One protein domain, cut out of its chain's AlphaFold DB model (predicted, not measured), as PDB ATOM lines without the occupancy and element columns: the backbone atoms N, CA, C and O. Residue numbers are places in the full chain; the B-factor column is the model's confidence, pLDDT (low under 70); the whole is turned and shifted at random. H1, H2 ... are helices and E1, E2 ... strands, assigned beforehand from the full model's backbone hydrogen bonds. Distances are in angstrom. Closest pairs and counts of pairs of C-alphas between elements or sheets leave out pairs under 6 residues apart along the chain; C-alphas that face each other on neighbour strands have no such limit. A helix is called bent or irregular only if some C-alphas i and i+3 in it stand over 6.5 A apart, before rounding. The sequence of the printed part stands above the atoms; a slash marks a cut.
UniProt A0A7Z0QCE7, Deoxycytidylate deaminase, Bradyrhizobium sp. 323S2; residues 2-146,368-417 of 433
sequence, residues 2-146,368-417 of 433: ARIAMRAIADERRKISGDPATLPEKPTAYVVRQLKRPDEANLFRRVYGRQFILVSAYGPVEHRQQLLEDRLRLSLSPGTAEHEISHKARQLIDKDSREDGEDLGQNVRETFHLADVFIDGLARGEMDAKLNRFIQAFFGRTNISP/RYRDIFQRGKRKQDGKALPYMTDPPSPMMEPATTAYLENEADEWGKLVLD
ATOM      1  N   ALA A   2    -145.625-133.401-132.628       85.94
ATOM      2  CA  ALA A   2    -145.922-133.984-131.308       85.94
ATOM      3  C   ALA A   2    -147.066-133.304-130.526       85.94
ATOM      4  O   ALA A   2    -147.970-133.988-130.057       85.94
ATOM      5  N   ARG A   3    -147.103-131.965-130.476       87.56
ATOM      6  CA  ARG A   3    -148.205-131.212-129.847       87.56
ATOM      7  C   ARG A   3    -149.571-131.473-130.508       87.56
ATOM      8  O   ARG A   3    -150.578-131.518-129.827       87.56
ATOM      9  N   ILE A   4    -149.645-131.712-131.817       87.50
ATOM     10  CA  ILE A   4    -150.917-132.075-132.477       87.50
ATOM     11  C   ILE A   4    -151.354-133.481-132.048       87.50
ATOM     12  O   ILE A   4    -152.524-133.707-131.754       87.50
ATOM     13  N   ALA A   5    -150.412-134.421-131.959       89.88
ATOM     14  CA  ALA A   5    -150.700-135.779-131.508       89.88
ATOM     15  C   ALA A   5    -151.167-135.814-130.041       89.88
ATOM     16  O   ALA A   5    -152.144-136.489-129.737       89.88
ATOM     17  N   MET A   6    -150.545-135.032-129.154       90.88
ATOM     18  CA  MET A   6    -151.006-134.861-127.770       90.88
ATOM     19  C   MET A   6    -152.443-134.326-127.702       90.88
ATOM     20  O   MET A   6    -153.237-134.769-126.874       90.88
ATOM     21  N   ARG A   7    -152.815-133.415-128.611       88.19
ATOM     22  CA  ARG A   7    -154.183-132.900-128.677       88.19
ATOM     23  C   ARG A   7    -155.166-133.987-129.097       88.19
ATOM     24  O   ARG A   7    -156.202-134.140-128.460       88.19
ATOM     25  N   ALA A   8    -154.809-134.773-130.110       91.38
ATOM     26  CA  ALA A   8    -155.611-135.913-130.537       91.38
ATOM     27  C   ALA A   8    -155.786-136.944-129.409       91.38
ATOM     28  O   ALA A   8    -156.882-137.464-129.232       91.38
ATOM     29  N   ILE A   9    -154.749-137.192-128.599       91.81
ATOM     30  CA  ILE A   9    -154.846-138.048-127.406       91.81
ATOM     31  C   ILE A   9    -155.873-137.486-126.414       91.81
ATOM     32  O   ILE A   9    -156.723-138.234-125.938       91.81
ATOM     33  N   ALA A  10    -155.828-136.184-126.119       90.00
ATOM     34  CA  ALA A  10    -156.789-135.544-125.218       90.00
ATOM     35  C   ALA A  10    -158.230-135.592-125.764       90.00
ATOM     36  O   ALA A  10    -159.170-135.838-125.007       90.00
ATOM     37  N   ASP A  11    -158.414-135.403-127.074       91.19
ATOM     38  CA  ASP A  11    -159.728-135.483-127.718       91.19
ATOM     39  C   ASP A  11    -160.275-136.926-127.716       91.19
ATOM     40  O   ASP A  11    -161.451-137.132-127.420       91.19
ATOM     41  N   GLU A  12    -159.438-137.943-127.966       92.88
ATOM     42  CA  GLU A  12    -159.829-139.354-127.820       92.88
ATOM     43  C   GLU A  12    -160.129-139.717-126.362       92.88
ATOM     44  O   GLU A  12    -161.099-140.419-126.083       92.88
ATOM     45  N   ARG A  13    -159.351-139.197-125.406       92.50
ATOM     46  CA  ARG A  13    -159.626-139.373-123.976       92.50
ATOM     47  C   ARG A  13    -160.993-138.811-123.608       92.50
ATOM     48  O   ARG A  13    -161.790-139.541-123.036       92.50
ATOM     49  N   ARG A  14    -161.310-137.584-124.035       92.12
ATOM     50  CA  ARG A  14    -162.628-136.961-123.829       92.12
ATOM     51  C   ARG A  14    -163.771-137.828-124.357       92.12
ATOM     52  O   ARG A  14    -164.803-137.917-123.703       92.12
ATOM     53  N   LYS A  15    -163.613-138.469-125.520       93.12
ATOM     54  CA  LYS A  15    -164.645-139.372-126.062       93.12
ATOM     55  C   LYS A  15    -164.903-140.583-125.159       93.12
ATOM     56  O   LYS A  15    -166.013-141.099-125.166       93.12
ATOM     57  N   ILE A  16    -163.892-141.034-124.416       91.44
ATOM     58  CA  ILE A  16    -163.958-142.222-123.557       91.44
ATOM     59  C   ILE A  16    -164.409-141.867-122.133       91.44
ATOM     60  O   ILE A  16    -165.258-142.560-121.584       91.44
ATOM     61  N   SER A  17    -163.844-140.818-121.529       90.12
ATOM     62  CA  SER A  17    -164.068-140.440-120.123       90.12
ATOM     63  C   SER A  17    -165.018-139.253-119.929       90.12
ATOM     64  O   SER A  17    -165.336-138.904-118.798       90.12
ATOM     65  N   GLY A  18    -165.457-138.594-121.006       89.75
ATOM     66  CA  GLY A  18    -166.266-137.368-120.962       89.75
ATOM     67  C   GLY A  18    -165.455-136.083-120.749       89.75
ATOM     68  O   GLY A  18    -165.902-135.010-121.155       89.75
ATOM     69  N   ASP A  19    -164.240-136.178-120.201       86.00
ATOM     70  CA  ASP A  19    -163.370-135.041-119.881       86.00
ATOM     71  C   ASP A  19    -161.891-135.352-120.206       86.00
ATOM     72  O   ASP A  19    -161.357-136.361-119.745       86.00
ATOM     73  N   PRO A  20    -161.181-134.502-120.979       83.06
ATOM     74  CA  PRO A  20    -159.763-134.701-121.291       83.06
ATOM     75  C   PRO A  20    -158.841-134.690-120.061       83.06
ATOM     76  O   PRO A  20    -157.732-135.219-120.152       83.06
ATOM     77  N   ALA A  21    -159.267-134.112-118.935       85.25
ATOM     78  CA  ALA A  21    -158.525-134.131-117.673       85.25
ATOM     79  C   ALA A  21    -158.864-135.347-116.790       85.25
ATOM     80  O   ALA A  21    -158.299-135.503-115.711       85.25
ATOM     81  N   THR A  22    -159.740-136.240-117.253       85.44
ATOM     82  CA  THR A  22    -160.140-137.445-116.525       85.44
ATOM     83  C   THR A  22    -159.602-138.692-117.225       85.44
ATOM     84  O   THR A  22    -159.753-138.860-118.441       85.44
ATOM     85  N   LEU A  23    -158.957-139.581-116.462       85.75
ATOM     86  CA  LEU A  23    -158.443-140.851-116.980       85.75
ATOM     87  C   LEU A  23    -159.589-141.793-117.394       85.75
ATOM     88  O   LEU A  23    -160.612-141.838-116.713       85.75
ATOM     89  N   PRO A  24    -159.426-142.586-118.468       86.38
ATOM     90  CA  PRO A  24    -160.366-143.653-118.799       86.38
ATOM     91  C   PRO A  24    -160.488-144.688-117.670       86.38
ATOM     92  O   PRO A  24    -159.479-145.095-117.097       86.38
ATOM     93  N   GLU A  25    -161.701-145.189-117.412       85.38
ATOM     94  CA  GLU A  25    -161.936-146.256-116.419       85.38
ATOM     95  C   GLU A  25    -161.215-147.568-116.773       85.38
ATOM     96  O   GLU A  25    -160.812-148.334-115.899       85.38
ATOM     97  N   LYS A  26    -161.052-147.837-118.074       87.19
ATOM     98  CA  LYS A  26    -160.324-149.005-118.581       87.19
ATOM     99  C   LYS A  26    -158.882-148.624-118.923       87.19
ATOM    100  O   LYS A  26    -158.684-147.617-119.609       87.19
ATOM    101  N   PRO A  27    -157.882-149.453-118.564       84.75
ATOM    102  CA  PRO A  27    -156.505-149.254-119.001       84.75
ATOM    103  C   PRO A  27    -156.434-149.095-120.522       84.75
ATOM    104  O   PRO A  27    -156.835-149.985-121.270       84.75
ATOM    105  N   THR A  28    -155.957-147.937-120.972       88.75
ATOM    106  CA  THR A  28    -155.986-147.534-122.382       88.75
ATOM    107  C   THR A  28    -154.592-147.101-122.815       88.75
ATOM    108  O   THR A  28    -153.952-146.300-122.139       88.75
ATOM    109  N   ALA A  29    -154.131-147.614-123.955       90.44
ATOM    110  CA  ALA A  29    -152.891-147.189-124.594       90.44
ATOM    111  C   ALA A  29    -153.206-146.446-125.897       90.44
ATOM    112  O   ALA A  29    -154.019-146.906-126.700       90.44
ATOM    113  N   TYR A  30    -152.537-145.317-126.121       93.00
ATOM    114  CA  TYR A  30    -152.659-144.536-127.351       93.00
ATOM    115  C   TYR A  30    -151.456-144.801-128.256       93.00
ATOM    116  O   TYR A  30    -150.312-144.736-127.809       93.00
ATOM    117  N   VAL A  31    -151.705-145.081-129.538       93.88
ATOM    118  CA  VAL A  31    -150.650-145.388-130.514       93.88
ATOM    119  C   VAL A  31    -150.463-144.217-131.471       93.88
ATOM    120  O   VAL A  31    -151.328-143.922-132.295       93.88
ATOM    121  N   VAL A  32    -149.296-143.577-131.397       93.50
ATOM    122  CA  VAL A  32    -148.870-142.536-132.341       93.50
ATOM    123  C   VAL A  32    -147.989-143.186-133.405       93.50
ATOM    124  O   VAL A  32    -146.936-143.731-133.092       93.50
ATOM    125  N   ARG A  33    -148.422-143.160-134.672       88.38
ATOM    126  CA  ARG A  33    -147.792-143.967-135.736       88.38
ATOM    127  C   ARG A  33    -146.405-143.500-136.170       88.38
ATOM    128  O   ARG A  33    -145.628-144.328-136.628       88.38
ATOM    129  N   GLN A  34    -146.107-142.203-136.111       86.81
ATOM    130  CA  GLN A  34    -144.848-141.694-136.649       86.81
ATOM    131  C   GLN A  34    -144.357-140.470-135.880       86.81
ATOM    132  O   GLN A  34    -145.080-139.484-135.748       86.81
ATOM    133  N   LEU A  35    -143.107-140.543-135.424       90.94
ATOM    134  CA  LEU A  35    -142.330-139.418-134.913       90.94
ATOM    135  C   LEU A  35    -141.106-139.265-135.806       90.94
ATOM    136  O   LEU A  35    -140.437-140.250-136.116       90.94
ATOM    137  N   LYS A  36    -140.852-138.041-136.258       89.56
ATOM    138  CA  LYS A  36    -139.843-137.769-137.288       89.56
ATOM    139  C   LYS A  36    -138.671-136.960-136.764       89.56
ATOM    140  O   LYS A  36    -137.733-136.735-137.521       89.56
ATOM    141  N   ARG A  37    -138.727-136.470-135.523       90.19
ATOM    142  CA  ARG A  37    -137.669-135.629-134.951       90.19
ATOM    143  C   ARG A  37    -137.367-135.995-133.494       90.19
ATOM    144  O   ARG A  37    -138.304-136.286-132.744       90.19
ATOM    145  N   PRO A  38    -136.102-135.866-133.048       90.94
ATOM    146  CA  PRO A  38    -135.732-136.070-131.647       90.94
ATOM    147  C   PRO A  38    -136.536-135.189-130.689       90.94
ATOM    148  O   PRO A  38    -137.006-135.661-129.658       90.94
ATOM    149  N   ASP A  39    -136.769-133.928-131.070       90.62
ATOM    150  CA  ASP A  39    -137.543-132.961-130.282       90.62
ATOM    151  C   ASP A  39    -138.989-133.438-130.034       90.62
ATOM    152  O   ASP A  39    -139.562-133.155-128.983       90.62
ATOM    153  N   GLU A  40    -139.570-134.225-130.948       92.69
ATOM    154  CA  GLU A  40    -140.903-134.813-130.769       92.69
ATOM    155  C   GLU A  40    -140.892-135.912-129.710       92.69
ATOM    156  O   GLU A  40    -141.680-135.861-128.768       92.69
ATOM    157  N   ALA A  41    -139.972-136.870-129.829       93.62
ATOM    158  CA  ALA A  41    -139.811-137.939-128.847       93.62
ATOM    159  C   ALA A  41    -139.461-137.382-127.456       93.62
ATOM    160  O   ALA A  41    -140.003-137.830-126.446       93.62
ATOM    161  N   ASN A  42    -138.603-136.363-127.397       93.12
ATOM    162  CA  ASN A  42    -138.219-135.699-126.155       93.12
ATOM    163  C   ASN A  42    -139.383-134.928-125.522       93.12
ATOM    164  O   ASN A  42    -139.506-134.930-124.297       93.12
ATOM    165  N   LEU A  43    -140.263-134.313-126.322       92.56
ATOM    166  CA  LEU A  43    -141.483-133.696-125.801       92.56
ATOM    167  C   LEU A  43    -142.407-134.744-125.172       92.56
ATOM    168  O   LEU A  43    -142.843-134.561-124.038       92.56
ATOM    169  N   PHE A  44    -142.647-135.869-125.854       93.56
ATOM    170  CA  PHE A  44    -143.443-136.963-125.293       93.56
ATOM    171  C   PHE A  44    -142.848-137.496-123.984       93.56
ATOM    172  O   PHE A  44    -143.575-137.685-123.014       93.56
ATOM    173  N   ARG A  45    -141.523-137.666-123.912       91.69
ATOM    174  CA  ARG A  45    -140.842-138.052-122.666       91.69
ATOM    175  C   ARG A  45    -140.979-137.032-121.553       91.69
ATOM    176  O   ARG A  45    -141.101-137.422-120.402       91.69
ATOM    177  N   ARG A  46    -140.928-135.741-121.874       90.88
ATOM    178  CA  ARG A  46    -141.091-134.682-120.875       90.88
ATOM    179  C   ARG A  46    -142.495-134.704-120.278       90.88
ATOM    180  O   ARG A  46    -142.635-134.556-119.073       90.88
ATOM    181  N   VAL A  47    -143.506-134.905-121.121       90.75
ATOM    182  CA  VAL A  47    -144.914-134.838-120.717       90.75
ATOM    183  C   VAL A  47    -145.361-136.122-120.022       90.75
ATOM    184  O   VAL A  47    -145.827-136.075-118.888       90.75
ATOM    185  N   TYR A  48    -145.185-137.270-120.682       89.81
ATOM    186  CA  TYR A  48    -145.674-138.576-120.221       89.81
ATOM    187  C   TYR A  48    -144.638-139.359-119.405       89.81
ATOM    188  O   TYR A  48    -144.909-140.462-118.922       89.81
ATOM    189  N   GLY A  49    -143.423-138.826-119.265       88.50
ATOM    190  CA  GLY A  49    -142.355-139.464-118.511       88.50
ATOM    191  C   GLY A  49    -142.025-140.851-119.054       88.50
ATOM    192  O   GLY A  49    -141.855-141.074-120.255       88.50
ATOM    193  N   ARG A  50    -141.967-141.811-118.132       85.94
ATOM    194  CA  ARG A  50    -141.646-143.210-118.424       85.94
ATOM    195  C   ARG A  50    -142.796-143.958-119.102       85.94
ATOM    196  O   ARG A  50    -142.536-145.034-119.630       85.94
ATOM    197  N   GLN A  51    -144.022-143.420-119.102       88.06
ATOM    198  CA  GLN A  51    -145.187-144.063-119.730       88.06
ATOM    199  C   GLN A  51    -145.141-143.999-121.254       88.06
ATOM    200  O   GLN A  51    -145.720-144.851-121.924       88.06
ATOM    201  N   PHE A  52    -144.438-143.011-121.809       92.50
ATOM    202  CA  PHE A  52    -144.186-142.977-123.237       92.50
ATOM    203  C   PHE A  52    -143.219-144.097-123.629       92.50
ATOM    204  O   PHE A  52    -142.132-144.216-123.061       92.50
ATOM    205  N   ILE A  53    -143.631-144.895-124.613       94.38
ATOM    206  CA  ILE A  53    -142.845-145.986-125.181       94.38
ATOM    207  C   ILE A  53    -142.607-145.693-126.657       94.38
ATOM    208  O   ILE A  53    -143.547-145.635-127.450       94.38
ATOM    209  N   LEU A  54    -141.339-145.541-127.025       96.00
ATOM    210  CA  LEU A  54    -140.905-145.390-128.404       96.00
ATOM    211  C   LEU A  54    -140.473-146.741-128.976       96.00
ATOM    212  O   LEU A  54    -139.521-147.358-128.501       96.00
ATOM    213  N   VAL A  55    -141.152-147.170-130.035       96.06
ATOM    214  CA  VAL A  55    -140.827-148.384-130.790       96.06
ATOM    215  C   VAL A  55    -140.182-147.980-132.109       96.06
ATOM    216  O   VAL A  55    -140.799-147.263-132.896       96.06
ATOM    217  N   SER A  56    -138.971-148.470-132.369       95.00
ATOM    218  CA  SER A  56    -138.281-148.256-133.643       95.00
ATOM    219  C   SER A  56    -138.251-149.539-134.461       95.00
ATOM    220  O   SER A  56    -137.706-150.554-134.029       95.00
ATOM    221  N   ALA A  57    -138.838-149.481-135.656       92.56
ATOM    222  CA  ALA A  57    -138.858-150.576-136.617       92.56
ATOM    223  C   ALA A  57    -137.708-150.416-137.617       92.56
ATOM    224  O   ALA A  57    -137.657-149.450-138.378       92.56
ATOM    225  N   TYR A  58    -136.765-151.349-137.578       90.88
ATOM    226  CA  TYR A  58    -135.556-151.337-138.387       90.88
ATOM    227  C   TYR A  58    -135.779-151.976-139.766       90.88
ATOM    228  O   TYR A  58    -136.406-153.024-139.868       90.88
ATOM    229  N   GLY A  59    -135.204-151.403-140.823       87.81
ATOM    230  CA  GLY A  59    -135.149-152.041-142.139       87.81
ATOM    231  C   GLY A  59    -133.898-151.609-142.911       87.81
ATOM    232  O   GLY A  59    -133.672-150.393-143.000       87.81
ATOM    233  N   PRO A  60    -133.116-152.548-143.488       85.25
ATOM    234  CA  PRO A  60    -131.963-152.225-144.324       85.25
ATOM    235  C   PRO A  60    -132.323-151.264-145.451       85.25
ATOM    236  O   PRO A  60    -133.442-151.291-145.981       85.25
ATOM    237  N   VAL A  61    -131.377-150.397-145.810       83.12
ATOM    238  CA  VAL A  61    -131.595-149.340-146.812       83.12
ATOM    239  C   VAL A  61    -132.030-149.944-148.144       83.12
ATOM    240  O   VAL A  61    -133.005-149.481-148.734       83.12
ATOM    241  N   GLU A  62    -131.361-151.009-148.574       84.25
ATOM    242  CA  GLU A  62    -131.582-151.668-149.859       84.25
ATOM    243  C   GLU A  62    -132.995-152.260-149.948       84.25
ATOM    244  O   GLU A  62    -133.700-152.043-150.934       84.25
ATOM    245  N   HIS A  63    -133.462-152.923-148.886       85.25
ATOM    246  CA  HIS A  63    -134.824-153.462-148.829       85.25
ATOM    247  C   HIS A  63    -135.882-152.355-148.782       85.25
ATOM    248  O   HIS A  63    -136.910-152.447-149.455       85.25
ATOM    249  N   ARG A  64    -135.651-151.286-148.006       87.31
ATOM    250  CA  ARG A  64    -136.575-150.141-147.970       87.31
ATOM    251  C   ARG A  64    -136.680-149.466-149.336       87.31
ATOM    252  O   ARG A  64    -137.779-149.067-149.714       87.31
ATOM    253  N   GLN A  65    -135.569-149.358-150.064       89.75
ATOM    254  CA  GLN A  65    -135.547-148.807-151.415       89.75
ATOM    255  C   GLN A  65    -136.367-149.672-152.374       89.75
ATOM    256  O   GLN A  65    -137.259-149.135-153.019       89.75
ATOM    257  N   GLN A  66    -136.154-150.991-152.392       89.12
ATOM    258  CA  GLN A  66    -136.924-151.917-153.235       89.12
ATOM    259  C   GLN A  66    -138.435-151.823-152.968       89.12
ATOM    260  O   GLN A  66    -139.225-151.647-153.891       89.12
ATOM    261  N   LEU A  67    -138.845-151.831-151.695       87.88
ATOM    262  CA  LEU A  67    -140.259-151.697-151.322       87.88
ATOM    263  C   LEU A  67    -140.874-150.360-151.764       87.88
ATOM    264  O   LEU A  67    -142.065-150.296-152.080       87.88
ATOM    265  N   LEU A  68    -140.095-149.275-151.744       90.50
ATOM    266  CA  LEU A  68    -140.540-147.972-152.237       90.50
ATOM    267  C   LEU A  68    -140.616-147.945-153.761       90.50
ATOM    268  O   LEU A  68    -141.597-147.428-154.289       90.50
ATOM    269  N   GLU A  69    -139.632-148.516-154.454       92.31
ATOM    270  CA  GLU A  69    -139.625-148.648-155.913       92.31
ATOM    271  C   GLU A  69    -140.857-149.430-156.392       92.31
ATOM    272  O   GLU A  69    -141.567-148.956-157.276       92.31
ATOM    273  N   ASP A  70    -141.207-150.539-155.736       90.81
ATOM    274  CA  ASP A  70    -142.402-151.325-156.062       90.81
ATOM    275  C   ASP A  70    -143.706-150.534-155.873       90.81
ATOM    276  O   ASP A  70    -144.593-150.560-156.729       90.81
ATOM    277  N   ARG A  71    -143.829-149.765-154.781       90.56
ATOM    278  CA  ARG A  71    -144.997-148.889-154.563       90.56
ATOM    279  C   ARG A  71    -145.057-147.736-155.561       90.56
ATOM    280  O   ARG A  71    -146.144-147.347-155.991       90.56
ATOM    281  N   LEU A  72    -143.909-147.163-155.912       91.38
ATOM    282  CA  LEU A  72    -143.820-146.089-156.896       91.38
ATOM    283  C   LEU A  72    -144.180-146.602-158.291       91.38
ATOM    284  O   LEU A  72    -144.932-145.936-158.993       91.38
ATOM    285  N   ARG A  73    -143.761-147.819-158.650       89.75
ATOM    286  CA  ARG A  73    -144.131-148.473-159.911       89.75
ATOM    287  C   ARG A  73    -145.649-148.651-160.059       89.75
ATOM    288  O   ARG A  73    -146.165-148.530-161.162       89.75
ATOM    289  N   LEU A  74    -146.368-148.885-158.958       89.69
ATOM    290  CA  LEU A  74    -147.835-148.999-158.948       89.69
ATOM    291  C   LEU A  74    -148.577-147.651-158.938       89.69
ATOM    292  O   LEU A  74    -149.759-147.611-159.266       89.69
ATOM    293  N   SER A  75    -147.927-146.568-158.506       90.00
ATOM    294  CA  SER A  75    -148.567-145.252-158.325       90.00
ATOM    295  C   SER A  75    -148.209-144.230-159.403       90.00
ATOM    296  O   SER A  75    -148.938-143.254-159.578       90.00
ATOM    297  N   LEU A  76    -147.100-144.431-160.114       88.94
ATOM    298  CA  LEU A  76    -146.663-143.592-161.227       88.94
ATOM    299  C   LEU A  76    -147.177-144.130-162.566       88.94
ATOM    300  O   LEU A  76    -147.665-145.254-162.670       88.94
ATOM    301  N   SER A  77    -147.082-143.296-163.602       87.19
ATOM    302  CA  SER A  77    -147.505-143.656-164.952       87.19
ATOM    303  C   SER A  77    -146.738-144.888-165.459       87.19
ATOM    304  O   SER A  77    -145.521-144.940-165.296       87.19
ATOM    305  N   PRO A  78    -147.385-145.834-166.168       82.06
ATOM    306  CA  PRO A  78    -146.720-147.039-166.686       82.06
ATOM    307  C   PRO A  78    -145.516-146.787-167.612       82.06
ATOM    308  O   PRO A  78    -144.726-147.694-167.847       82.06
ATOM    309  N   GLY A  79    -145.382-145.571-168.157       85.38
ATOM    310  CA  GLY A  79    -144.245-145.146-168.981       85.38
ATOM    311  C   GLY A  79    -143.091-144.490-168.213       85.38
ATOM    312  O   GLY A  79    -142.132-144.057-168.843       85.38
ATOM    313  N   THR A  80    -143.175-144.364-166.884       88.44
ATOM    314  CA  THR A  80    -142.088-143.812-166.065       88.44
ATOM    315  C   THR A  80    -140.880-144.746-166.113       88.44
ATOM    316  O   THR A  80    -140.996-145.944-165.862       88.44
ATOM    317  N   ALA A  81    -139.710-144.197-166.439       89.88
ATOM    318  CA  ALA A  81    -138.500-144.991-166.584       89.88
ATOM    319  C   ALA A  81    -137.972-145.485-165.224       89.88
ATOM    320  O   ALA A  81    -138.056-144.792-164.212       89.88
ATOM    321  N   GLU A  82    -137.345-146.664-165.210       88.19
ATOM    322  CA  GLU A  82    -136.863-147.312-163.979       88.19
ATOM    323  C   GLU A  82    -135.902-146.436-163.159       88.19
ATOM    324  O   GLU A  82    -135.973-146.366-161.933       88.19
ATOM    325  N   HIS A  83    -135.015-145.711-163.844       90.31
ATOM    326  CA  HIS A  83    -134.055-144.826-163.192       90.31
ATOM    327  C   HIS A  83    -134.734-143.641-162.488       90.31
ATOM    328  O   HIS A  83    -134.240-143.197-161.451       90.31
ATOM    329  N   GLU A  84    -135.874-143.157-162.993       89.81
ATOM    330  CA  GLU A  84    -136.662-142.099-162.350       89.81
ATOM    331  C   GLU A  84    -137.349-142.617-161.082       89.81
ATOM    332  O   GLU A  84    -137.346-141.936-160.054       89.81
ATOM    333  N   ILE A  85    -137.884-143.844-161.126       89.44
ATOM    334  CA  ILE A  85    -138.479-144.519-159.964       89.44
ATOM    335  C   ILE A  85    -137.427-144.680-158.862       89.44
ATOM    336  O   ILE A  85    -137.655-144.264-157.724       89.44
ATOM    337  N   SER A  86    -136.253-145.213-159.215       90.00
ATOM    338  CA  SER A  86    -135.152-145.417-158.272       90.00
ATOM    339  C   SER A  86    -134.626-144.098-157.699       90.00
ATOM    340  O   SER A  86    -134.412-143.976-156.490       90.00
ATOM    341  N   HIS A  87    -134.485-143.063-158.535       90.50
ATOM    342  CA  HIS A  87    -134.093-141.728-158.082       90.50
ATOM    343  C   HIS A  87    -135.099-141.155-157.076       90.50
ATOM    344  O   HIS A  87    -134.705-140.686-156.008       90.50
ATOM    345  N   LYS A  88    -136.401-141.254-157.368       90.06
ATOM    346  CA  LYS A  88    -137.465-140.776-156.479       90.06
ATOM    347  C   LYS A  88    -137.532-141.568-155.171       90.06
ATOM    348  O   LYS A  88    -137.729-140.972-154.114       90.06
ATOM    349  N   ALA A  89    -137.324-142.885-155.213       90.06
ATOM    350  CA  ALA A  89    -137.241-143.715-154.013       90.06
ATOM    351  C   ALA A  89    -136.085-143.274-153.100       90.06
ATOM    352  O   ALA A  89    -136.288-143.095-151.898       90.06
ATOM    353  N   ARG A  90    -134.895-143.028-153.668       87.94
ATOM    354  CA  ARG A  90    -133.733-142.520-152.918       87.94
ATOM    355  C   ARG A  90    -133.987-141.136-152.330       87.94
ATOM    356  O   ARG A  90    -133.775-140.956-151.139       87.94
ATOM    357  N   GLN A  91    -134.540-140.207-153.112       87.50
ATOM    358  CA  GLN A  91    -134.902-138.874-152.615       87.50
ATOM    359  C   GLN A  91    -135.853-138.931-151.413       87.50
ATOM    360  O   GLN A  91    -135.681-138.180-150.456       87.50
ATOM    361  N   LEU A  92    -136.851-139.823-151.439       86.88
ATOM    362  CA  LEU A  92    -137.764-140.012-150.309       86.88
ATOM    363  C   LEU A  92    -137.043-140.569-149.075       86.88
ATOM    364  O   LEU A  92    -137.295-140.100-147.967       86.88
ATOM    365  N   ILE A  93    -136.137-141.537-149.255       85.81
ATOM    366  CA  ILE A  93    -135.325-142.089-148.161       85.81
ATOM    367  C   ILE A  93    -134.421-141.016-147.552       85.81
ATOM    368  O   ILE A  93    -134.345-140.924-146.326       85.81
ATOM    369  N   ASP A  94    -133.755-140.218-148.381       83.25
ATOM    370  CA  ASP A  94    -132.837-139.173-147.929       83.25
ATOM    371  C   ASP A  94    -133.595-138.081-147.169       83.25
ATOM    372  O   ASP A  94    -133.220-137.742-146.043       83.25
ATOM    373  N   LYS A  95    -134.732-137.629-147.719       81.19
ATOM    374  CA  LYS A  95    -135.633-136.665-147.074       81.19
ATOM    375  C   LYS A  95    -136.142-137.163-145.720       81.19
ATOM    376  O   LYS A  95    -136.202-136.379-144.782       81.19
ATOM    377  N   ASP A  96    -136.515-138.437-145.597       78.31
ATOM    378  CA  ASP A  96    -136.964-139.005-144.318       78.31
ATOM    379  C   ASP A  96    -135.798-139.188-143.324       78.31
ATOM    380  O   ASP A  96    -135.954-138.937-142.126       78.31
ATOM    381  N   SER A  97    -134.623-139.609-143.804       76.00
ATOM    382  CA  SER A  97    -133.426-139.848-142.987       76.00
ATOM    383  C   SER A  97    -132.975-138.576-142.269       76.00
ATOM    384  O   SER A  97    -132.937-138.552-141.032       76.00
ATOM    385  N   ARG A  98    -132.671-137.519-143.034       75.38
ATOM    386  CA  ARG A  98    -132.384-136.174-142.530       75.38
ATOM    387  C   ARG A  98    -132.522-135.151-143.659       75.38
ATOM    388  O   ARG A  98    -131.778-135.194-144.631       75.38
ATOM    389  N   GLU A  99    -133.445-134.213-143.496       73.94
ATOM    390  CA  GLU A  99    -133.667-133.114-144.437       73.94
ATOM    391  C   GLU A  99    -132.735-131.947-144.078       73.94
ATOM    392  O   GLU A  99    -133.062-131.087-143.258       73.94
ATOM    393  N   ASP A 100    -131.515-131.978-144.620       59.81
ATOM    394  CA  ASP A 100    -130.496-130.959-144.359       59.81
ATOM    395  C   ASP A 100    -130.900-129.589-144.941       59.81
ATOM    396  O   ASP A 100    -131.419-129.492-146.050       59.81
ATOM    397  N   GLY A 101    -130.647-128.516-144.182       59.12
ATOM    398  CA  GLY A 101    -130.961-127.132-144.568       59.12
ATOM    399  C   GLY A 101    -132.324-126.611-144.095       59.12
ATOM    400  O   GLY A 101    -132.530-125.400-144.089       59.12
ATOM    401  N   GLU A 102    -133.212-127.484-143.614       66.81
ATOM    402  CA  GLU A 102    -134.540-127.115-143.110       66.81
ATOM    403  C   GLU A 102    -134.599-127.198-141.577       66.81
ATOM    404  O   GLU A 102    -134.535-128.279-140.988       66.81
ATOM    405  N   ASP A 103    -134.796-126.063-140.896       65.94
ATOM    406  CA  ASP A 103    -134.879-126.010-139.422       65.94
ATOM    407  C   ASP A 103    -136.020-126.854-138.843       65.94
ATOM    408  O   ASP A 103    -135.962-127.293-137.688       65.94
ATOM    409  N   LEU A 104    -137.066-127.095-139.638       73.31
ATOM    410  CA  LEU A 104    -138.221-127.916-139.283       73.31
ATOM    411  C   LEU A 104    -138.316-129.226-140.083       73.31
ATOM    412  O   LEU A 104    -139.337-129.913-139.990       73.31
ATOM    413  N   GLY A 105    -137.252-129.584-140.807       77.75
ATOM    414  CA  GLY A 105    -137.162-130.792-141.623       77.75
ATOM    415  C   GLY A 105    -137.191-132.094-140.820       77.75
ATOM    416  O   GLY A 105    -137.109-132.119-139.582       77.75
ATOM    417  N   GLN A 106    -137.333-133.211-141.534       83.69
ATOM    418  CA  GLN A 106    -137.329-134.537-140.915       83.69
ATOM    419  C   GLN A 106    -135.935-134.949-140.431       83.69
ATOM    420  O   GLN A 106    -134.915-134.557-140.991       83.69
ATOM    421  N   ASN A 107    -135.894-135.774-139.387       85.50
ATOM    422  CA  ASN A 107    -134.674-136.344-138.827       85.50
ATOM    423  C   ASN A 107    -134.992-137.694-138.163       85.50
ATOM    424  O   ASN A 107    -134.839-137.885-136.947       85.50
ATOM    425  N   VAL A 108    -135.513-138.634-138.961       84.50
ATOM    426  CA  VAL A 108    -135.858-139.978-138.475       84.50
ATOM    427  C   VAL A 108    -134.604-140.693-137.999       84.50
ATOM    428  O   VAL A 108    -134.667-141.411-137.004       84.50
ATOM    429  N   ARG A 109    -133.459-140.437-138.646       84.06
ATOM    430  CA  ARG A 109    -132.169-141.002-138.261       84.06
ATOM    431  C   ARG A 109    -131.876-140.748-136.789       84.06
ATOM    432  O   ARG A 109    -131.780-141.701-136.042       84.06
ATOM    433  N   GLU A 110    -131.811-139.503-136.324       85.31
ATOM    434  CA  GLU A 110    -131.500-139.245-134.907       85.31
ATOM    435  C   GLU A 110    -132.642-139.643-133.962       85.31
ATOM    436  O   GLU A 110    -132.404-139.948-132.796       85.31
ATOM    437  N   THR A 111    -133.881-139.697-134.460       89.69
ATOM    438  CA  THR A 111    -135.042-140.138-133.668       89.69
ATOM    439  C   THR A 111    -135.015-141.642-133.397       89.69
ATOM    440  O   THR A 111    -135.395-142.078-132.313       89.69
ATOM    441  N   PHE A 112    -134.556-142.446-134.357       89.56
ATOM    442  CA  PHE A 112    -134.630-143.906-134.314       89.56
ATOM    443  C   PHE A 112    -133.918-144.493-133.089       89.56
ATOM    444  O   PHE A 112    -134.453-145.376-132.422       89.56
ATOM    445  N   HIS A 113    -132.735-143.978-132.755       88.94
ATOM    446  CA  HIS A 113    -131.866-144.513-131.693       88.94
ATOM    447  C   HIS A 113    -132.344-144.172-130.291       88.94
ATOM    448  O   HIS A 113    -131.868-144.734-129.309       88.94
ATOM    449  N   LEU A 114    -133.330-143.284-130.199       92.62
ATOM    450  CA  LEU A 114    -133.993-142.982-128.952       92.62
ATOM    451  C   LEU A 114    -134.927-144.116-128.516       92.62
ATOM    452  O   LEU A 114    -135.509-143.985-127.457       92.62
ATOM    453  N   ALA A 115    -135.135-145.193-129.272       94.94
ATOM    454  CA  ALA A 115    -136.156-146.187-128.941       94.94
ATOM    455  C   ALA A 115    -136.009-146.849-127.559       94.94
ATOM    456  O   ALA A 115    -134.918-147.087-127.040       94.94
ATOM    457  N   ASP A 116    -137.151-147.227-126.998       95.69
ATOM    458  CA  ASP A 116    -137.261-148.105-125.834       95.69
ATOM    459  C   ASP A 116    -137.139-149.586-126.237       95.69
ATOM    460  O   ASP A 116    -136.687-150.426-125.457       95.69
ATOM    461  N   VAL A 117    -137.498-149.901-127.484       96.88
ATOM    462  CA  VAL A 117    -137.342-151.221-128.093       96.88
ATOM    463  C   VAL A 117    -137.091-151.086-129.596       96.88
ATOM    464  O   VAL A 117    -137.727-150.284-130.283       96.88
ATOM    465  N   PHE A 118    -136.165-151.897-130.099       96.81
ATOM    466  CA  PHE A 118    -135.818-151.999-131.513       96.81
ATOM    467  C   PHE A 118    -136.332-153.325-132.068       96.81
ATOM    468  O   PHE A 118    -136.023-154.390-131.527       96.81
ATOM    469  N   ILE A 119    -137.120-153.273-133.138       95.56
ATOM    470  CA  ILE A 119    -137.747-154.451-133.749       95.56
ATOM    471  C   ILE A 119    -137.396-154.550-135.227       95.56
ATOM    472  O   ILE A 119    -137.006-153.564-135.848       95.56
ATOM    473  N   ASP A 120    -137.560-155.743-135.793       91.19
ATOM    474  CA  ASP A 120    -137.493-155.910-137.242       91.19
ATOM    475  C   ASP A 120    -138.739-155.285-137.889       91.19
ATOM    476  O   ASP A 120    -139.866-155.530-137.459       91.19
ATOM    477  N   GLY A 121    -138.520-154.418-138.873       89.50
ATOM    478  CA  GLY A 121    -139.537-153.664-139.598       89.50
ATOM    479  C   GLY A 121    -140.050-154.337-140.869       89.50
ATOM    480  O   GLY A 121    -140.991-153.828-141.475       89.50
ATOM    481  N   LEU A 122    -139.438-155.442-141.293       86.19
ATOM    482  CA  LEU A 122    -139.689-156.100-142.576       86.19
ATOM    483  C   LEU A 122    -140.365-157.461-142.396       86.19
ATOM    484  O   LEU A 122    -141.338-157.773-143.083       86.19
ATOM    485  N   ALA A 123    -139.882-158.267-141.453       88.56
ATOM    486  CA  ALA A 123    -140.390-159.604-141.198       88.56
ATOM    487  C   ALA A 123    -141.511-159.570-140.149       88.56
ATOM    488  O   ALA A 123    -141.259-159.554-138.945       88.56
ATOM    489  N   ARG A 124    -142.774-159.619-140.598       90.75
ATOM    490  CA  ARG A 124    -143.957-159.556-139.712       90.75
ATOM    491  C   ARG A 124    -143.914-160.569-138.561       90.75
ATOM    492  O   ARG A 124    -144.221-160.212-137.432       90.75
ATOM    493  N   GLY A 125    -143.496-161.808-138.827       93.88
ATOM    494  CA  GLY A 125    -143.387-162.835-137.785       93.88
ATOM    495  C   GLY A 125    -142.374-162.475-136.692       93.88
ATOM    496  O   GLY A 125    -142.663-162.634-135.507       93.88
ATOM    497  N   GLU A 126    -141.212-161.934-137.069       91.81
ATOM    498  CA  GLU A 126    -140.210-161.471-136.103       91.81
ATOM    499  C   GLU A 126    -140.663-160.228-135.343       91.81
ATOM    500  O   GLU A 126    -140.423-160.115-134.139       91.81
ATOM    501  N   MET A 127    -141.314-159.302-136.048       94.12
ATOM    502  CA  MET A 127    -141.899-158.096-135.478       94.12
ATOM    503  C   MET A 127    -142.894-158.456-134.373       94.12
ATOM    504  O   MET A 127    -142.737-158.008-133.234       94.12
ATOM    505  N   ASP A 128    -143.862-159.322-134.684       95.44
ATOM    506  CA  ASP A 128    -144.892-159.776-133.752       95.44
ATOM    507  C   ASP A 128    -144.263-160.517-132.562       95.44
ATOM    508  O   ASP A 128    -144.623-160.267-131.409       95.44
ATOM    509  N   ALA A 129    -143.277-161.390-132.797       94.81
ATOM    510  CA  ALA A 129    -142.586-162.111-131.729       94.81
ATOM    511  C   ALA A 129    -141.826-161.168-130.775       94.81
ATOM    512  O   ALA A 129    -141.951-161.285-129.550       94.81
ATOM    513  N   LYS A 130    -141.063-160.207-131.315       95.56
ATOM    514  CA  LYS A 130    -140.289-159.233-130.525       95.56
ATOM    515  C   LYS A 130    -141.205-158.282-129.752       95.56
ATOM    516  O   LYS A 130    -140.967-158.065-128.563       95.56
ATOM    517  N   LEU A 131    -142.269-157.775-130.380       95.44
ATOM    518  CA  LEU A 131    -143.259-156.912-129.727       95.44
ATOM    519  C   LEU A 131    -143.995-157.637-128.602       95.44
ATOM    520  O   LEU A 131    -144.069-157.113-127.493       95.44
ATOM    521  N   ASN A 132    -144.478-158.858-128.845       96.44
ATOM    522  CA  ASN A 132    -145.155-159.645-127.815       96.44
ATOM    523  C   ASN A 132    -144.230-159.935-126.629       96.44
ATOM    524  O   ASN A 132    -144.634-159.757-125.479       96.44
ATOM    525  N   ARG A 133    -142.972-160.320-126.891       97.06
ATOM    526  CA  ARG A 133    -141.978-160.525-125.828       97.06
ATOM    527  C   ARG A 133    -141.737-159.239-125.036       97.06
ATOM    528  O   ARG A 133    -141.700-159.295-123.809       97.06
ATOM    529  N   PHE A 134    -141.578-158.104-125.715       96.88
ATOM    530  CA  PHE A 134    -141.388-156.809-125.065       96.88
ATOM    531  C   PHE A 134    -142.581-156.439-124.182       96.88
ATOM    532  O   PHE A 134    -142.375-156.169-123.005       96.88
ATOM    533  N   ILE A 135    -143.810-156.492-124.706       95.81
ATOM    534  CA  ILE A 135    -145.026-156.161-123.952       95.81
ATOM    535  C   ILE A 135    -145.159-157.078-122.733       95.81
ATOM    536  O   ILE A 135    -145.352-156.593-121.624       95.81
ATOM    537  N   GLN A 136    -144.983-158.392-122.888       96.69
ATOM    538  CA  GLN A 136    -145.046-159.318-121.755       96.69
ATOM    539  C   GLN A 136    -143.977-159.013-120.698       96.69
ATOM    540  O   GLN A 136    -144.280-158.991-119.506       96.69
ATOM    541  N   ALA A 137    -142.733-158.758-121.112       96.31
ATOM    542  CA  ALA A 137    -141.655-158.418-120.189       96.31
ATOM    543  C   ALA A 137    -141.935-157.092-119.470       96.31
ATOM    544  O   ALA A 137    -141.771-157.003-118.253       96.31
ATOM    545  N   PHE A 138    -142.404-156.095-120.220       94.81
ATOM    546  CA  PHE A 138    -142.783-154.780-119.726       94.81
ATOM    547  C   PHE A 138    -143.953-154.847-118.745       94.81
ATOM    548  O   PHE A 138    -143.939-154.104-117.781       94.81
ATOM    549  N   PHE A 139    -144.901-155.772-118.907       94.19
ATOM    550  CA  PHE A 139    -145.987-156.030-117.948       94.19
ATOM    551  C   PHE A 139    -145.613-157.049-116.850       94.19
ATOM    552  O   PHE A 139    -146.474-157.605-116.170       94.19
ATOM    553  N   GLY A 140    -144.317-157.328-116.674       94.38
ATOM    554  CA  GLY A 140    -143.813-158.073-115.523       94.38
ATOM    555  C   GLY A 140    -143.900-159.589-115.643       94.38
ATOM    556  O   GLY A 140    -143.922-160.276-114.622       94.38
ATOM    557  N   ARG A 141    -143.932-160.149-116.858       96.06
ATOM    558  CA  ARG A 141    -143.862-161.604-117.060       96.06
ATOM    559  C   ARG A 141    -142.552-162.157-116.490       96.06
ATOM    560  O   ARG A 141    -141.459-161.805-116.935       96.06
ATOM    561  N   THR A 142    -142.647-163.049-115.507       94.44
ATOM    562  CA  THR A 142    -141.502-163.433-114.658       94.44
ATOM    563  C   THR A 142    -140.497-164.362-115.330       94.44
ATOM    564  O   THR A 142    -139.320-164.327-114.959       94.44
ATOM    565  N   ASN A 143    -140.943-165.161-116.306       93.56
ATOM    566  CA  ASN A 143    -140.129-166.141-117.028       93.56
ATOM    567  C   ASN A 143    -139.380-165.555-118.236       93.56
ATOM    568  O   ASN A 143    -138.644-166.281-118.897       93.56
ATOM    569  N   ILE A 144    -139.540-164.259-118.523       96.00
ATOM    570  CA  ILE A 144    -138.754-163.566-119.548       96.00
ATOM    571  C   ILE A 144    -137.532-162.927-118.890       96.00
ATOM    572  O   ILE A 144    -137.680-162.063-118.023       96.00
ATOM    573  N   SER A 145    -136.340-163.331-119.321       95.06
ATOM    574  CA  SER A 145    -135.045-162.741-118.962       95.06
ATOM    575  C   SER A 145    -134.431-162.003-120.162       95.06
ATOM    576  O   SER A 145    -134.904-162.194-121.291       95.06
ATOM    577  N   PRO A 146    -133.387-161.178-119.955       96.81
ATOM    578  CA  PRO A 146    -132.645-160.569-121.055       96.81
ATOM    579  C   PRO A 146    -132.089-161.618-122.021       96.81
ATOM    580  O   PRO A 146    -131.687-162.707-121.606       96.81
ATOM    581  N   ARG A 368    -134.379-149.161-120.994       93.25
ATOM    582  CA  ARG A 368    -135.449-149.947-120.354       93.25
ATOM    583  C   ARG A 368    -134.979-151.226-119.689       93.25
ATOM    584  O   ARG A 368    -135.767-151.888-119.017       93.25
ATOM    585  N   TYR A 369    -133.703-151.566-119.841       95.31
ATOM    586  CA  TYR A 369    -133.149-152.804-119.315       95.31
ATOM    587  C   TYR A 369    -133.403-152.949-117.812       95.31
ATOM    588  O   TYR A 369    -133.950-153.954-117.357       95.31
ATOM    589  N   ARG A 370    -133.061-151.915-117.036       93.50
ATOM    590  CA  ARG A 370    -133.237-151.942-115.583       93.50
ATOM    591  C   ARG A 370    -134.714-151.998-115.193       93.50
ATOM    592  O   ARG A 370    -135.060-152.825-114.363       93.50
ATOM    593  N   ASP A 371    -135.573-151.205-115.830       91.12
ATOM    594  CA  ASP A 371    -137.021-151.175-115.557       91.12
ATOM    595  C   ASP A 371    -137.647-152.565-115.659       91.12
ATOM    596  O   ASP A 371    -138.383-153.008-114.785       91.12
ATOM    597  N   ILE A 372    -137.310-153.284-116.727       93.94
ATOM    598  CA  ILE A 372    -137.963-154.545-117.072       93.94
ATOM    599  C   ILE A 372    -137.346-155.730-116.321       93.94
ATOM    600  O   ILE A 372    -138.053-156.687-115.970       93.94
ATOM    601  N   PHE A 373    -136.031-155.703-116.091       94.88
ATOM    602  CA  PHE A 373    -135.279-156.860-115.602       94.88
ATOM    603  C   PHE A 373    -134.808-156.749-114.149       94.88
ATOM    604  O   PHE A 373    -134.479-157.779-113.555       94.88
ATOM    605  N   GLN A 374    -134.841-155.565-113.530       92.19
ATOM    606  CA  GLN A 374    -134.653-155.430-112.085       92.19
ATOM    607  C   GLN A 374    -135.939-155.861-111.370       92.19
ATOM    608  O   GLN A 374    -136.938-155.149-111.361       92.19
ATOM    609  N   ARG A 375    -135.931-157.061-110.780       87.88
ATOM    610  CA  ARG A 375    -137.124-157.685-110.188       87.88
ATOM    611  C   ARG A 375    -136.875-158.154-108.762       87.88
ATOM    612  O   ARG A 375    -135.790-158.627-108.437       87.88
ATOM    613  N   GLY A 376    -137.922-158.078-107.943       86.75
ATOM    614  CA  GLY A 376    -137.951-158.633-106.592       86.75
ATOM    615  C   GLY A 376    -138.240-160.140-106.550       86.75
ATOM    616  O   GLY A 376    -137.949-160.902-107.480       86.75
ATOM    617  N   LYS A 377    -138.837-160.586-105.440       89.88
ATOM    618  CA  LYS A 377    -139.214-161.988-105.213       89.88
ATOM    619  C   LYS A 377    -140.289-162.429-106.219       89.88
ATOM    620  O   LYS A 377    -141.300-161.766-106.382       89.88
ATOM    621  N   ARG A 378    -140.067-163.582-106.861       92.19
ATOM    622  CA  ARG A 378    -140.926-164.166-107.919       92.19
ATOM    623  C   ARG A 378    -141.522-165.519-107.534       92.19
ATOM    624  O   ARG A 378    -141.866-166.320-108.399       92.19
ATOM    625  N   LYS A 379    -141.566-165.811-106.233       93.50
ATOM    626  CA  LYS A 379    -142.077-167.076-105.708       93.50
ATOM    627  C   LYS A 379    -143.026-166.859-104.541       93.50
ATOM    628  O   LYS A 379    -142.731-166.044-103.663       93.50
ATOM    629  N   GLN A 380    -144.077-167.663-104.507       92.00
ATOM    630  CA  GLN A 380    -145.003-167.804-103.389       92.00
ATOM    631  C   GLN A 380    -145.199-169.300-103.135       92.00
ATOM    632  O   GLN A 380    -145.397-170.060-104.078       92.00
ATOM    633  N   ASP A 381    -145.014-169.735-101.887       91.88
ATOM    634  CA  ASP A 381    -145.158-171.141-101.468       91.88
ATOM    635  C   ASP A 381    -144.384-172.144-102.344       91.88
ATOM    636  O   ASP A 381    -144.869-173.206-102.723       91.88
ATOM    637  N   GLY A 382    -143.160-171.765-102.730       91.44
ATOM    638  CA  GLY A 382    -142.281-172.580-103.577       91.44
ATOM    639  C   GLY A 382    -142.637-172.590-105.068       91.44
ATOM    640  O   GLY A 382    -141.853-173.102-105.863       91.44
ATOM    641  N   LYS A 383    -143.756-171.981-105.475       93.81
ATOM    642  CA  LYS A 383    -144.187-171.886-106.875       93.81
ATOM    643  C   LYS A 383    -143.767-170.557-107.491       93.81
ATOM    644  O   LYS A 383    -143.799-169.516-106.833       93.81
ATOM    645  N   ALA A 384    -143.368-170.591-108.759       93.88
ATOM    646  CA  ALA A 384    -143.074-169.384-109.520       93.88
ATOM    647  C   ALA A 384    -144.371-168.622-109.824       93.88
ATOM    648  O   ALA A 384    -145.347-169.208-110.289       93.88
ATOM    649  N   LEU A 385    -144.367-167.312-109.588       94.12
ATOM    650  CA  LEU A 385    -145.456-166.434-110.011       94.12
ATOM    651  C   LEU A 385    -145.373-166.233-111.529       94.12
ATOM    652  O   LEU A 385    -144.260-166.050-112.016       94.12
ATOM    653  N   PRO A 386    -146.477-166.234-112.296       94.69
ATOM    654  CA  PRO A 386    -146.439-165.978-113.740       94.69
ATOM    655  C   PRO A 386    -146.145-164.506-114.083       94.69
ATOM    656  O   PRO A 386    -145.519-164.222-115.108       94.69
ATOM    657  N   TYR A 387    -146.562-163.581-113.217       95.19
ATOM    658  CA  TYR A 387    -146.359-162.137-113.334       95.19
ATOM    659  C   TYR A 387    -145.889-161.540-112.001       95.19
ATOM    660  O   TYR A 387    -146.075-162.145-110.947       95.19
ATOM    661  N   MET A 388    -145.249-160.370-112.058       91.69
ATOM    662  CA  MET A 388    -144.812-159.617-110.872       91.69
ATOM    663  C   MET A 388    -145.984-159.020-110.083       91.69
ATOM    664  O   MET A 388    -145.870-158.844-108.873       91.69
ATOM    665  N   THR A 389    -147.090-158.719-110.763       89.81
ATOM    666  CA  THR A 389    -148.321-158.171-110.189       89.81
ATOM    667  C   THR A 389    -149.528-158.941-110.712       89.81
ATOM    668  O   THR A 389    -149.481-159.499-111.812       89.81
ATOM    669  N   ASP A 390    -150.611-158.941-109.939       88.44
ATOM    670  CA  ASP A 390    -151.917-159.452-110.351       88.44
ATOM    671  C   ASP A 390    -152.985-158.374-110.066       88.44
ATOM    672  O   ASP A 390    -153.206-158.054-108.896       88.44
ATOM    673  N   PRO A 391    -153.581-157.739-111.097       89.81
ATOM    674  CA  PRO A 391    -153.381-158.001-112.525       89.81
ATOM    675  C   PRO A 391    -151.991-157.568-113.047       89.81
ATOM    676  O   PRO A 391    -151.315-156.730-112.429       89.81
ATOM    677  N   PRO A 392    -151.542-158.099-114.207       91.44
ATOM    678  CA  PRO A 392    -150.301-157.669-114.847       91.44
ATOM    679  C   PRO A 392    -150.289-156.160-115.086       91.44
ATOM    680  O   PRO A 392    -151.217-155.610-115.680       91.44
ATOM    681  N   SER A 393    -149.230-155.497-114.634       89.12
ATOM    682  CA  SER A 393    -149.061-154.048-114.718       89.12
ATOM    683  C   SER A 393    -147.673-153.704-115.263       89.12
ATOM    684  O   SER A 393    -146.742-154.495-115.089       89.12
ATOM    685  N   PRO A 394    -147.504-152.543-115.922       90.00
ATOM    686  CA  PRO A 394    -146.196-152.081-116.372       90.00
ATOM    687  C   PRO A 394    -145.144-152.078-115.252       90.00
ATOM    688  O   PRO A 394    -145.405-151.626-114.142       90.00
ATOM    689  N   MET A 395    -143.930-152.529-115.567       86.94
ATOM    690  CA  MET A 395    -142.750-152.619-114.695       86.94
ATOM    691  C   MET A 395    -142.079-151.256-114.498       86.94
ATOM    692  O   MET A 395    -140.872-151.082-114.640       86.94
ATOM    693  N   MET A 396    -142.886-150.246-114.222       80.62
ATOM    694  CA  MET A 396    -142.450-148.888-113.952       80.62
ATOM    695  C   MET A 396    -143.357-148.324-112.873       80.62
ATOM    696  O   MET A 396    -144.524-148.705-112.791       80.62
ATOM    697  N   GLU A 397    -142.827-147.419-112.053       63.03
ATOM    698  CA  GLU A 397    -143.666-146.709-111.094       63.03
ATOM    699  C   GLU A 397    -144.835-146.065-111.852       63.03
ATOM    700  O   GLU A 397    -144.593-145.389-112.864       63.03
ATOM    701  N   PRO A 398    -146.092-146.319-111.441       57.78
ATOM    702  CA  PRO A 398    -147.233-145.698-112.082       57.78
ATOM    703  C   PRO A 398    -147.041-144.198-111.927       57.78
ATOM    704  O   PRO A 398    -147.058-143.679-110.810       57.78
ATOM    705  N   ALA A 399    -146.768-143.511-113.040       53.53
ATOM    706  CA  ALA A 399    -146.658-142.067-112.978       53.53
ATOM    707  C   ALA A 399    -147.983-141.558-112.413       53.53
ATOM    708  O   ALA A 399    -149.060-142.003-112.820       53.53
ATOM    709  N   THR A 400    -147.874-140.661-111.446       60.03
ATOM    710  CA  THR A 400    -148.989-139.862-110.963       60.03
ATOM    711  C   THR A 400    -149.759-139.274-112.154       60.03
ATOM    712  O   THR A 400    -149.246-139.162-113.273       60.03
ATOM    713  N   THR A 401    -150.990-138.821-111.930       66.94
ATOM    714  CA  THR A 401    -151.764-138.047-112.919       66.94
ATOM    715  C   THR A 401    -151.078-136.743-113.356       66.94
ATOM    716  O   THR A 401    -151.625-136.031-114.189       66.94
ATOM    717  N   ALA A 402    -149.868-136.446-112.869       76.00
ATOM    718  CA  ALA A 402    -149.053-135.286-113.219       76.00
ATOM    719  C   ALA A 402    -148.826-135.113-114.728       76.00
ATOM    720  O   ALA A 402    -148.621-133.995-115.189       76.00
ATOM    721  N   TYR A 403    -148.901-136.177-115.537       83.19
ATOM    722  CA  TYR A 403    -148.805-135.998-116.989       83.19
ATOM    723  C   TYR A 403    -149.985-135.190-117.565       83.19
ATOM    724  O   TYR A 403    -149.818-134.541-118.593       83.19
ATOM    725  N   LEU A 404    -151.156-135.198-116.914       86.69
ATOM    726  CA  LEU A 404    -152.317-134.388-117.300       86.69
ATOM    727  C   LEU A 404    -152.055-132.896-117.067       86.69
ATOM    728  O   LEU A 404    -152.413-132.067-117.901       86.69
ATOM    729  N   GLU A 405    -151.379-132.561-115.967       85.31
ATOM    730  CA  GLU A 405    -150.916-131.199-115.677       85.31
ATOM    731  C   GLU A 405    -149.844-130.776-116.689       85.31
ATOM    732  O   GLU A 405    -149.954-129.716-117.296       85.31
ATOM    733  N   ASN A 406    -148.880-131.654-116.988       87.94
ATOM    734  CA  ASN A 406    -147.864-131.396-118.014       87.94
ATOM    735  C   ASN A 406    -148.474-131.185-119.413       87.94
ATOM    736  O   ASN A 406    -147.983-130.361-120.189       87.94
ATOM    737  N   GLU A 407    -149.525-131.939-119.764       87.69
ATOM    738  CA  GLU A 407    -150.294-131.718-120.993       87.69
ATOM    739  C   GLU A 407    -150.912-130.310-120.991       87.69
ATOM    740  O   GLU A 407    -150.775-129.591-121.983       87.69
ATOM    741  N   ALA A 408    -151.552-129.905-119.887       84.25
ATOM    742  CA  ALA A 408    -152.165-128.586-119.735       84.25
ATOM    743  C   ALA A 408    -151.142-127.439-119.823       84.25
ATOM    744  O   ALA A 408    -151.382-126.455-120.529       84.25
ATOM    745  N   ASP A 409    -149.978-127.590-119.197       85.56
ATOM    746  CA  ASP A 409    -148.892-126.609-119.235       85.56
ATOM    747  C   ASP A 409    -148.335-126.410-120.648       85.56
ATOM    748  O   ASP A 409    -148.101-125.279-121.090       85.56
ATOM    749  N   GLU A 410    -148.140-127.494-121.405       86.38
ATOM    750  CA  GLU A 410    -147.720-127.390-122.806       86.38
ATOM    751  C   GLU A 410    -148.788-126.715-123.685       86.38
ATOM    752  O   GLU A 410    -148.433-126.039-124.659       86.38
ATOM    753  N   TRP A 411    -150.076-126.810-123.329       77.75
ATOM    754  CA  TRP A 411    -151.132-126.019-123.973       77.75
ATOM    755  C   TRP A 411    -151.055-124.539-123.633       77.75
ATOM    756  O   TRP A 411    -151.153-123.714-124.544       77.75
ATOM    757  N   GLY A 412    -150.831-124.196-122.363       75.31
ATOM    758  CA  GLY A 412    -150.666-122.807-121.933       75.31
ATOM    759  C   GLY A 412    -149.576-122.085-122.730       75.31
ATOM    760  O   GLY A 412    -149.796-120.983-123.235       75.31
ATOM    761  N   LYS A 413    -148.438-122.754-122.957       78.44
ATOM    762  CA  LYS A 413    -147.320-122.217-123.756       78.44
ATOM    763  C   LYS A 413    -147.716-121.911-125.203       78.44
ATOM    764  O   LYS A 413    -147.366-120.859-125.722       78.44
ATOM    765  N   LEU A 414    -148.491-122.786-125.848       69.81
ATOM    766  CA  LEU A 414    -148.954-122.573-127.227       69.81
ATOM    767  C   LEU A 414    -149.924-121.393-127.369       69.81
ATOM    768  O   LEU A 414    -149.927-120.721-128.400       69.81
ATOM    769  N   VAL A 415    -150.778-121.172-126.368       64.88
ATOM    770  CA  VAL A 415    -151.734-120.055-126.371       64.88
ATOM    771  C   VAL A 415    -151.000-118.726-126.185       64.88
ATOM    772  O   VAL A 415    -151.297-117.764-126.894       64.88
ATOM    773  N   LEU A 416    -149.997-118.691-125.302       59.34
ATOM    774  CA  LEU A 416    -149.152-117.517-125.073       59.34
ATOM    775  C   LEU A 416    -148.270-117.183-126.287       59.34
ATOM    776  O   LEU A 416    -148.223-116.020-126.681       59.34
ATOM    777  N   ASP A 417    -147.661-118.186-126.932       58.53
ATOM    778  CA  ASP A 417    -146.875-118.004-128.167       58.53
ATOM    779  C   ASP A 417    -147.730-117.456-129.325       58.53
ATOM    780  O   ASP A 417    -147.254-116.686-130.157       58.53
TER     781      ASP A 417
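This is residues 2 to 146 and 368 to 417 of the 433 residues of the protein "Deoxycytidylate deaminase" of Bradyrhizobium sp. 323S2 (UniProt A0A7Z0QCE7). A short parallel pair of strands, E1 and E2, lies near the middle of a loose, drawn-out body of helices and loops, with H6 alongside E2. H3 and H4 cross as an X at one end of the long axis, and the loop of residues 374 to 401 reaches the other end; to one side of the strands H2 meets the first residue of H1 and the early residues of H8, while short H5 bridges H2 and H4. The printed part has 195 residues, with eight named helices and two named strands in the order H1 H2 E1 H3 H4 H5 E2 H6 H7 H8, and the class is mostly helix. It is loose, with a radius of gyration of the C-alphas of 20.9 A, and spans 71 by 49 by 29 A.

Strand E1 is residues 55 to 58, with C-alpha 55 at (-140.827, -148.384, -130.790), and E2 is residues 117 to 120. H6 is residues 124 to 138, 20.6 A from first to last C-alpha. H1, residues 2 to 17, begins at C-alpha 2, (-145.922, -133.984, -131.308), and is 22.3 A long. H2, residues 38 to 51, is 17.2 A long and irregular: C-alphas 47 and 50 are 9.3 A apart, where a regular helix has about 5 A. H3 is residues 61 to 75, 20.9 A long; H4 is residues 82 to 97, 22.5 A long. H5 is residues 108 to 112 and H7 is residues 368 to 373. H8, residues 402 to 417, is 23.0 A long and ends at C-alpha 417, (-146.875, -118.004, -128.167).

E1 and E2 are parallel neighbours at 33 degrees, with N 58 and O 119 at 2.8 A and N 119 and O 56 at 2.9 A, both within hydrogen-bond range. E1, H3 H4 H5 and E2 form a strand-helix-strand unit, two parallel neighbour strands with helices between them in the chain. H6 has 8 pairs of C-alphas within 8 A of E2, the closest being those of Asp 120 and Met 127, 5.2 A. H6 is only just apart from E1, at 8.2 A. H6 and H7 only just touch, with 3 pairs of C-alphas within 8 A, the closest those of Phe 138 and Ile 372, 5.5 A. The C-alphas of Ser 56 in E1 and Phe 112 in H5 are 5.7 A apart, the closest of those two elements. H5 touches H4, closest at the C-alphas of Ser 97 and Arg 109, 5.0 A, and touches H2 at those of Pro 38 and Thr 111, 4.6 A. H4 touches H3 at a steep tilt of 58 degrees, opposite ways, closest at the C-alphas of Leu 68 and Ala 89, 5.7 A. H2 is the hub, touching three helices. With residue 2 alone H1 touches H2, the closest C-alphas being those of Ala 2 and Glu 40, 5.1 A. H8 touches H2 with residues 403 to 407 alone, closest at the C-alphas of Tyr 48 and Tyr 403, 5.2 A; they run opposite ways at a shallow tilt of 33 degrees, only just short of steep. H1 and H8 are close but not clearly touching, 7.5 A between the C-alphas of Met 6 and Glu 407. Every O i to N i+4 pair is within hydrogen-bond range in H1, H3, H4, H5, H6, H7 and H8; in H2 it is 8 of 10.

The two C-alphas farthest apart are those of Gly 79 and Asp 381, 72.4 A. Residues 147 to 367 are not printed, and C-alphas 146 and 368 are 11.0 A apart across the cut. The links H1 to H2 and H7 to H8 are long, with 20 and 28 residues. Within the latter, residues 379 to 380 pair antiparallel with residues 383 to 384. Mean pLDDT of the printed part is 87.7; residues 100 to 103, 397 to 401 and 414 to 417 are under 70.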